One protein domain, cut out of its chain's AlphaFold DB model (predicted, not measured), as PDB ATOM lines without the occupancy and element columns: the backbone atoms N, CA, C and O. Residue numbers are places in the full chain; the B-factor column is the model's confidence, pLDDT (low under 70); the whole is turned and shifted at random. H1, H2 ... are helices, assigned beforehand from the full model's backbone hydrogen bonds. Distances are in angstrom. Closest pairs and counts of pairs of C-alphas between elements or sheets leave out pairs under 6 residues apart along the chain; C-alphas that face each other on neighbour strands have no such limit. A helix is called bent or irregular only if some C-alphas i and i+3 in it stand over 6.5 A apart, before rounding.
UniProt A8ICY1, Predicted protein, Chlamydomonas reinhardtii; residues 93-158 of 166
ATOM      1  N   TRP A  93     205.895 329.243 341.479       54.53
ATOM      2  CA  TRP A  93     206.212 328.316 340.371       54.53
ATOM      3  C   TRP A  93     207.628 328.606 339.843       54.53
ATOM      4  O   TRP A  93     207.961 329.773 339.607       54.53
ATOM      5  N   PRO A  94     208.461 327.585 339.579       58.56
ATOM      6  CA  PRO A  94     209.709 327.796 338.864       58.56
ATOM      7  C   PRO A  94     209.412 328.348 337.462       58.56
ATOM      8  O   PRO A  94     208.583 327.793 336.742       58.56
ATOM      9  N   TRP A  95     210.103 329.406 337.031       61.97
ATOM     10  CA  TRP A  95     209.928 329.993 335.687       61.97
ATOM     11  C   TRP A  95     210.161 328.969 334.564       61.97
ATOM     12  O   TRP A  95     209.554 329.038 333.499       61.97
ATOM     13  N   TRP A  96     210.989 327.949 334.806       61.09
ATOM     14  CA  TRP A  96     211.186 326.847 333.865       61.09
ATOM     15  C   TRP A  96     209.975 325.901 333.785       61.09
ATOM     16  O   TRP A  96     209.789 325.241 332.767       61.09
ATOM     17  N   GLN A  97     209.126 325.870 334.814       59.25
ATOM     18  CA  GLN A  97     207.897 325.080 334.874       59.25
ATOM     19  C   GLN A  97     206.693 325.814 334.252       59.25
ATOM     20  O   GLN A  97     205.770 325.152 333.785       59.25
ATOM     21  N   GLN A  98     206.744 327.149 334.091       60.66
ATOM     22  CA  GLN A  98     205.792 327.886 333.232       60.66
ATOM     23  C   GLN A  98     205.791 327.360 331.785       60.66
ATOM     24  O   GLN A  98     204.769 327.412 331.099       60.66
ATOM     25  N   ARG A  99     206.910 326.776 331.325       63.09
ATOM     26  CA  ARG A  99     207.025 326.164 329.989       63.09
ATOM     27  C   ARG A  99     205.999 325.049 329.760       63.09
ATOM     28  O   ARG A  99     205.541 324.884 328.634       63.09
ATOM     29  N   ALA A 100     205.599 324.329 330.813       64.19
ATOM     30  CA  ALA A 100     204.623 323.244 330.717       64.19
ATOM     31  C   ALA A 100     203.216 323.732 330.324       64.19
ATOM     32  O   ALA A 100     202.469 322.970 329.722       64.19
ATOM     33  N   PHE A 101     202.875 324.993 330.611       66.69
ATOM     34  CA  PHE A 101     201.604 325.610 330.208       66.69
ATOM     35  C   PHE A 101     201.713 326.353 328.873       66.69
ATOM     36  O   PHE A 101     200.751 326.393 328.112       66.69
ATOM     37  N   LEU A 102     202.898 326.880 328.549       68.69
ATOM     38  CA  LEU A 102     203.173 327.561 327.280       68.69
ATOM     39  C   LEU A 102     203.031 326.639 326.063       68.69
ATOM     40  O   LEU A 102     202.482 327.060 325.050       68.69
ATOM     41  N   VAL A 103     203.492 325.388 326.155       73.69
ATOM     42  CA  VAL A 103     203.405 324.430 325.038       73.69
ATOM     43  C   VAL A 103     201.950 324.102 324.658       73.69
ATOM     44  O   VAL A 103     201.593 324.316 323.499       73.69
ATOM     45  N   PRO A 104     201.073 323.639 325.575       75.81
ATOM     46  CA  PRO A 104     199.681 323.358 325.229       75.81
ATOM     47  C   PRO A 104     198.899 324.623 324.852       75.81
ATOM     48  O   PRO A 104     198.081 324.558 323.937       75.81
ATOM     49  N   ALA A 105     199.179 325.776 325.474       75.81
ATOM     50  CA  ALA A 105     198.562 327.046 325.085       75.81
ATOM     51  C   ALA A 105     198.948 327.464 323.655       75.81
ATOM     52  O   ALA A 105     198.087 327.880 322.881       75.81
ATOM     53  N   GLY A 106     200.219 327.293 323.272       79.06
ATOM     54  CA  GLY A 106     200.690 327.555 321.912       79.06
ATOM     55  C   GLY A 106     200.042 326.635 320.875       79.06
ATOM     56  O   GLY A 106     199.603 327.104 319.829       79.06
ATOM     57  N   ILE A 107     199.905 325.340 321.181       80.88
ATOM     58  CA  ILE A 107     199.222 324.382 320.292       80.88
ATOM     59  C   ILE A 107     197.742 324.748 320.140       80.88
ATOM     60  O   ILE A 107     197.246 324.812 319.017       80.88
ATOM     61  N   ALA A 108     197.045 325.041 321.244       80.31
ATOM     62  CA  ALA A 108     195.643 325.454 321.208       80.31
ATOM     63  C   ALA A 108     195.441 326.729 320.371       80.31
ATOM     64  O   ALA A 108     194.495 326.807 319.589       80.31
ATOM     65  N   PHE A 109     196.363 327.691 320.472       81.06
ATOM     66  CA  PHE A 109     196.338 328.911 319.669       81.06
ATOM     67  C   PHE A 109     196.530 328.636 318.170       81.06
ATOM     68  O   PHE A 109     195.789 329.173 317.350       81.06
ATOM     69  N   ILE A 110     197.465 327.753 317.796       80.50
ATOM     70  CA  ILE A 110     197.682 327.360 316.392       80.50
ATOM     71  C   ILE A 110     196.449 326.646 315.822       80.50
ATOM     72  O   ILE A 110     196.065 326.892 314.677       80.50
ATOM     73  N   VAL A 111     195.810 325.775 316.606       81.62
ATOM     74  CA  VAL A 111     194.571 325.097 316.195       81.62
ATOM     75  C   VAL A 111     193.450 326.118 315.992       81.62
ATOM     76  O   VAL A 111     192.828 326.122 314.931       81.62
ATOM     77  N   ALA A 112     193.246 327.032 316.945       80.50
ATOM     78  CA  ALA A 112     192.233 328.083 316.844       80.50
ATOM     79  C   ALA A 112     192.456 328.992 315.624       80.50
ATOM     80  O   ALA A 112     191.519 329.282 314.883       80.50
ATOM     81  N   ALA A 113     193.701 329.384 315.361       75.31
ATOM     82  CA  ALA A 113     194.034 330.242 314.232       75.31
ATOM     83  C   ALA A 113     193.878 329.545 312.865       75.31
ATOM     84  O   ALA A 113     193.568 330.204 311.875       75.31
ATOM     85  N   ASN A 114     194.020 328.215 312.790       78.94
ATOM     86  CA  ASN A 114     193.711 327.466 311.564       78.94
ATOM     87  C   ASN A 114     192.206 327.422 311.253       78.94
ATOM     88  O   ASN A 114     191.840 327.346 310.078       78.94
ATOM     89  N   MET A 115     191.347 327.508 312.276       81.88
ATOM     90  CA  MET A 115     189.890 327.547 312.102       81.88
ATOM     91  C   MET A 115     189.362 328.923 311.669       81.88
ATOM     92  O   MET A 115     188.206 329.024 311.272       81.88
ATOM     93  N   MET A 116     190.184 329.978 311.704       82.50
ATOM     94  CA  MET A 116     189.794 331.304 311.217       82.50
ATOM     95  C   MET A 116     189.898 331.381 309.686       82.50
ATOM     96  O   MET A 116     190.903 330.986 309.092       82.50
ATOM     97  N   GLU A 117     188.867 331.897 309.017       83.06
ATOM     98  CA  GLU A 117     188.840 332.025 307.550       83.06
ATOM     99  C   GLU A 117     189.565 333.270 307.026       83.06
ATOM    100  O   GLU A 117     189.894 333.325 305.843       83.06
ATOM    101  N   GLU A 118     189.896 334.237 307.888       86.44
ATOM    102  CA  GLU A 118     190.562 335.464 307.457       86.44
ATOM    103  C   GLU A 118     192.007 335.211 306.980       86.44
ATOM    104  O   GLU A 118     192.881 334.820 307.769       86.44
ATOM    105  N   PRO A 119     192.316 335.484 305.699       80.19
ATOM    106  CA  PRO A 119     193.624 335.181 305.123       80.19
ATOM    107  C   PRO A 119     194.756 336.024 305.730       80.19
ATOM    108  O   PRO A 119     195.891 335.554 305.803       80.19
ATOM    109  N   GLY A 120     194.465 337.238 306.215       83.31
ATOM    110  CA  GLY A 120     195.462 338.119 306.840       83.31
ATOM    111  C   GLY A 120     195.970 337.616 308.196       83.31
ATOM    112  O   GLY A 120     197.153 337.755 308.519       83.31
ATOM    113  N   ILE A 121     195.105 336.968 308.980       78.12
ATOM    114  CA  ILE A 121     195.492 336.385 310.272       78.12
ATOM    115  C   ILE A 121     196.337 335.128 310.039       78.12
ATOM    116  O   ILE A 121     197.357 334.937 310.702       78.12
ATOM    117  N   LYS A 122     195.979 334.311 309.040       76.44
ATOM    118  CA  LYS A 122     196.723 333.094 308.677       76.44
ATOM    119  C   LYS A 122     198.164 333.377 308.255       76.44
ATOM    120  O   LYS A 122     199.072 332.689 308.717       76.44
ATOM    121  N   THR A 123     198.403 334.385 307.420       82.19
ATOM    122  CA  THR A 123     199.768 334.735 306.984       82.19
ATOM    123  C   THR A 123     200.617 335.262 308.137       82.19
ATOM    124  O   THR A 123     201.758 334.831 308.304       82.19
ATOM    125  N   THR A 124     200.043 336.124 308.977       80.94
ATOM    126  CA  THR A 124     200.713 336.664 310.171       80.94
ATOM    127  C   THR A 124     201.071 335.548 311.155       80.94
ATOM    128  O   THR A 124     202.189 335.499 311.674       80.94
ATOM    129  N   LEU A 125     200.155 334.596 311.358       81.31
ATOM    130  CA  LEU A 125     200.390 333.422 312.191       81.31
ATOM    131  C   LEU A 125     201.536 332.566 311.641       81.31
ATOM    132  O   LEU A 125     202.464 332.243 312.382       81.31
ATOM    133  N   MET A 126     201.510 332.240 310.348       80.19
ATOM    134  CA  MET A 126     202.546 331.417 309.718       80.19
ATOM    135  C   MET A 126     203.925 332.085 309.765       80.19
ATOM    136  O   MET A 126     204.926 331.401 309.975       80.19
ATOM    137  N   ALA A 127     203.987 333.415 309.657       83.94
ATOM    138  CA  ALA A 127     205.230 334.171 309.801       83.94
ATOM    139  C   ALA A 127     205.777 334.188 311.244       83.94
ATOM    140  O   ALA A 127     206.985 334.315 311.444       83.94
ATOM    141  N   SER A 128     204.918 334.031 312.257       82.56
ATOM    142  CA  SER A 128     205.329 334.013 313.670       82.56
ATOM    143  C   SER A 128     205.963 332.684 314.109       82.56
ATOM    144  O   SER A 128     206.782 332.665 315.030       82.56
ATOM    145  N   ILE A 129     205.646 331.576 313.424       83.31
ATOM    146  CA  ILE A 129     206.116 330.226 313.778       83.31
ATOM    147  C   ILE A 129     207.657 330.119 313.748       83.31
ATOM    148  O   ILE A 129     208.227 329.661 314.743       83.31
ATOM    149  N   PRO A 130     208.373 330.572 312.695       86.31
ATOM    150  CA  PRO A 130     209.837 330.544 312.676       86.31
ATOM    151  C   PRO A 130     210.471 331.380 313.792       86.31
ATOM    152  O   PRO A 130     211.456 330.961 314.400       86.31
ATOM    153  N   VAL A 131     209.890 332.544 314.098       83.31
ATOM    154  CA  VAL A 131     210.390 333.450 315.145       83.31
ATOM    155  C   VAL A 131     210.249 332.805 316.525       83.31
ATOM    156  O   VAL A 131     211.192 332.825 317.319       83.31
ATOM    157  N   ALA A 132     209.105 332.171 316.794       81.88
ATOM    158  CA  ALA A 132     208.868 331.437 318.035       81.88
ATOM    159  C   ALA A 132     209.809 330.226 318.179       81.88
ATOM    160  O   ALA A 132     210.328 329.975 319.270       81.88
ATOM    161  N   LEU A 133     210.083 329.510 317.084       84.62
ATOM    162  CA  LEU A 133     211.042 328.399 317.055       84.62
ATOM    163  C   LEU A 133     212.467 328.852 317.393       84.62
ATOM    164  O   LEU A 133     213.129 328.205 318.206       84.62
ATOM    165  N   LEU A 134     212.926 329.973 316.827       85.75
ATOM    166  CA  LEU A 134     214.239 330.548 317.141       85.75
ATOM    167  C   LEU A 134     214.347 330.937 318.620       85.75
ATOM    168  O   LEU A 134     215.338 330.615 319.279       85.75
ATOM    169  N   TRP A 135     213.300 331.561 319.161       84.19
ATOM    170  CA  TRP A 135     213.219 331.894 320.582       84.19
ATOM    171  C   TRP A 135     213.267 330.651 321.475       84.19
ATOM    172  O   TRP A 135     213.999 330.625 322.467       84.19
ATOM    173  N   TYR A 136     212.527 329.602 321.115       82.00
ATOM    174  CA  TYR A 136     212.539 328.336 321.840       82.00
ATOM    175  C   TYR A 136     213.922 327.676 321.810       82.00
ATOM    176  O   TYR A 136     214.418 327.256 322.860       82.00
ATOM    177  N   LEU A 137     214.578 327.631 320.643       81.50
ATOM    178  CA  LEU A 137     215.948 327.131 320.522       81.50
ATOM    179  C   LEU A 137     216.889 327.901 321.455       81.50
ATOM    180  O   LEU A 137     217.600 327.272 322.236       81.50
ATOM    181  N   GLY A 138     216.847 329.234 321.439       79.94
ATOM    182  CA  GLY A 138     217.655 330.069 322.328       79.94
ATOM    183  C   GLY A 138     217.398 329.758 323.804       79.94
ATOM    184  O   GLY A 138     218.313 329.411 324.546       79.94
ATOM    185  N   LEU A 139     216.140 329.780 324.239       79.19
ATOM    186  CA  LEU A 139     215.789 329.586 325.649       79.19
ATOM    187  C   LEU A 139     216.006 328.162 326.177       79.19
ATOM    188  O   LEU A 139     216.070 327.971 327.396       79.19
ATOM    189  N   VAL A 140     216.053 327.143 325.319       78.75
ATOM    190  CA  VAL A 140     216.209 325.739 325.742       78.75
ATOM    191  C   VAL A 140     217.636 325.244 325.557       78.75
ATOM    192  O   VAL A 140     218.156 324.558 326.442       78.75
ATOM    193  N   LEU A 141     218.280 325.582 324.441       78.44
ATOM    194  CA  LEU A 141     219.630 325.108 324.144       78.44
ATOM    195  C   LEU A 141     220.686 325.928 324.880       78.44
ATOM    196  O   LEU A 141     221.631 325.333 325.400       78.44
ATOM    197  N   VAL A 142     220.516 327.252 324.995       77.06
ATOM    198  CA  VAL A 142     221.522 328.111 325.642       77.06
ATOM    199  C   VAL A 142     221.748 327.713 327.101       77.06
ATOM    200  O   VAL A 142     222.902 327.483 327.448       77.06
ATOM    201  N   PRO A 143     220.726 327.499 327.956       73.62
ATOM    202  CA  PRO A 143     220.974 327.104 329.343       73.62
ATOM    203  C   PRO A 143     221.673 325.747 329.475       73.62
ATOM    204  O   PRO A 143     222.469 325.548 330.391       73.62
ATOM    205  N   ARG A 144     221.402 324.809 328.556       71.56
ATOM    206  CA  ARG A 144     222.046 323.486 328.566       71.56
ATOM    207  C   ARG A 144     223.529 323.578 328.237       71.56
ATOM    208  O   ARG A 144     224.335 322.974 328.936       71.56
ATOM    209  N   GLN A 145     223.884 324.352 327.214       77.12
ATOM    210  CA  GLN A 145     225.284 324.578 326.848       77.12
ATOM    211  C   GLN A 145     226.010 325.403 327.917       77.12
ATOM    212  O   GLN A 145     227.145 325.096 328.279       77.12
ATOM    213  N   PHE A 146     225.322 326.394 328.491       75.06
ATOM    214  CA  PHE A 146     225.866 327.261 329.529       75.06
ATOM    215  C   PHE A 146     226.182 326.498 330.821       75.06
ATOM    216  O   PHE A 146     227.235 326.709 331.409       75.06
ATOM    217  N   SER A 147     225.338 325.544 331.233       72.81
ATOM    218  CA  SER A 147     225.613 324.711 332.414       72.81
ATOM    219  C   SER A 147     226.901 323.898 332.266       72.81
ATOM    220  O   SER A 147     227.681 323.805 333.215       72.81
ATOM    221  N   THR A 148     227.125 323.303 331.093       78.44
ATOM    222  CA  THR A 148     228.343 322.532 330.820       78.44
ATOM    223  C   THR A 148     229.554 323.454 330.797       78.44
ATOM    224  O   THR A 148     230.538 323.173 331.479       78.44
ATOM    225  N   TYR A 149     229.446 324.591 330.102       81.94
ATOM    226  CA  TYR A 149     230.493 325.609 330.052       81.94
ATOM    227  C   TYR A 149     230.886 326.099 331.450       81.94
ATOM    228  O   TYR A 149     232.060 326.036 331.795       81.94
ATOM    229  N   CYS A 150     229.924 326.480 332.298       77.81
ATOM    230  CA  CYS A 150     230.201 326.916 333.669       77.81
ATOM    231  C   CYS A 150     230.918 325.842 334.491       77.81
ATOM    232  O   CYS A 150     231.827 326.160 335.254       77.81
ATOM    233  N   SER A 151     230.536 324.570 334.337       79.62
ATOM    234  CA  SER A 151     231.173 323.475 335.077       79.62
ATOM    235  C   SER A 151     232.617 323.211 334.643       79.62
ATOM    236  O   SER A 151     233.433 322.802 335.467       79.62
ATOM    237  N   THR A 152     232.933 323.434 333.367       84.69
ATOM    238  CA  THR A 152     234.294 323.302 332.833       84.69
ATOM    239  C   THR A 152     235.129 324.518 333.206       84.69
ATOM    240  O   THR A 152     236.208 324.369 333.768       84.69
ATOM    241  N   TRP A 153     234.588 325.715 333.004       83.81
ATOM    242  CA  TRP A 153     235.255 326.973 333.316       83.81
ATOM    243  C   TRP A 153     235.608 327.089 334.808       83.81
ATOM    244  O   TRP A 153     236.732 327.437 335.156       83.81
ATOM    245  N   ALA A 154     234.709 326.675 335.711       81.31
ATOM    246  CA  ALA A 154     234.987 326.657 337.151       81.31
ATOM    247  C   ALA A 154     236.112 325.682 337.556       81.31
ATOM    248  O   ALA A 154     236.725 325.861 338.606       81.31
ATOM    249  N   LYS A 155     236.386 324.642 336.754       82.44
ATOM    250  CA  LYS A 155     237.529 323.739 336.977       82.44
ATOM    251  C   LYS A 155     238.835 324.341 336.476       82.44
ATOM    252  O   LYS A 155     239.877 324.062 337.055       82.44
ATOM    253  N   GLU A 156     238.773 325.114 335.396       91.00
ATOM    254  CA  GLU A 156     239.945 325.735 334.782       91.00
ATOM    255  C   GLU A 156     240.418 326.978 335.539       91.00
ATOM    256  O   GLU A 156     241.598 327.302 335.448       91.00
ATOM    257  N   HIS A 157     239.535 327.685 336.254       85.31
ATOM    258  CA  HIS A 157     239.854 328.952 336.937       85.31
ATOM    259  C   HIS A 157     239.519 328.896 338.443       85.31
ATOM    260  O   HIS A 157     238.620 329.605 338.915       85.31
ATOM    261  N   PRO A 158     240.189 328.026 339.229       81.06
ATOM    262  CA  PRO A 158     239.926 327.891 340.662       81.06
ATOM    263  C   PRO A 158     240.250 329.165 341.460       81.06
ATOM    264  O   PRO A 158     239.677 329.370 342.528       81.06
TER     265      PRO A 158
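This is residues 93 to 158 of the 166 residues of the protein "Predicted protein" of Chlamydomonas reinhardtii (UniProt A8ICY1). A long helix, H2, and a shorter one, H1, make a lopsided helical hairpin, a narrow V closed at the tight link, with the far part of H2, residues 141 to 156, sticking out. The 66 printed residues hold two named helices, H1 then H2, and no named strand: all helix. The whole is extended, radius of gyration of the C-alphas 17.8 A, a rod spanning 61 by 25 by 10 A.

By its hydrogen bonds H2, residues 119 to 156, was assigned as one helix, but it is bent: C-alphas 127 and 130 are 6.5 A apart. Its arms H2a, residues 119 to 127, and H2b, residues 130 to 156, stand at a shallow tilt of 15 degrees. H2b has a kink of 27 degrees near residue 145. H1, residues 99 to 114, touches H2a with residues 110 to 114 alone; the closest C-alphas, of Ala 113 and Lys 122, are 6.8 A apart. This hairpin runs opposite ways at a shallow tilt of 34 degrees, only just short of steep. H1 and H2b are apart. Every O i to N i+4 pair is within hydrogen-bond range in H2a, 11 of 12 in H1 and 19 of 23 in H2b.

H2b measures 37.7 A, ending at C-alpha 156 (239.945, 325.735, 334.782); H2a measures 12.6 A. H1 measures 22.8 A from C-alpha 99 (207.025, 326.164, 329.989).

The farthest C-alphas, of Glu 117 and Pro 158, are 61.0 A apart. The printed part has no cut; pLDDT is under 70 at residues 93 to 102.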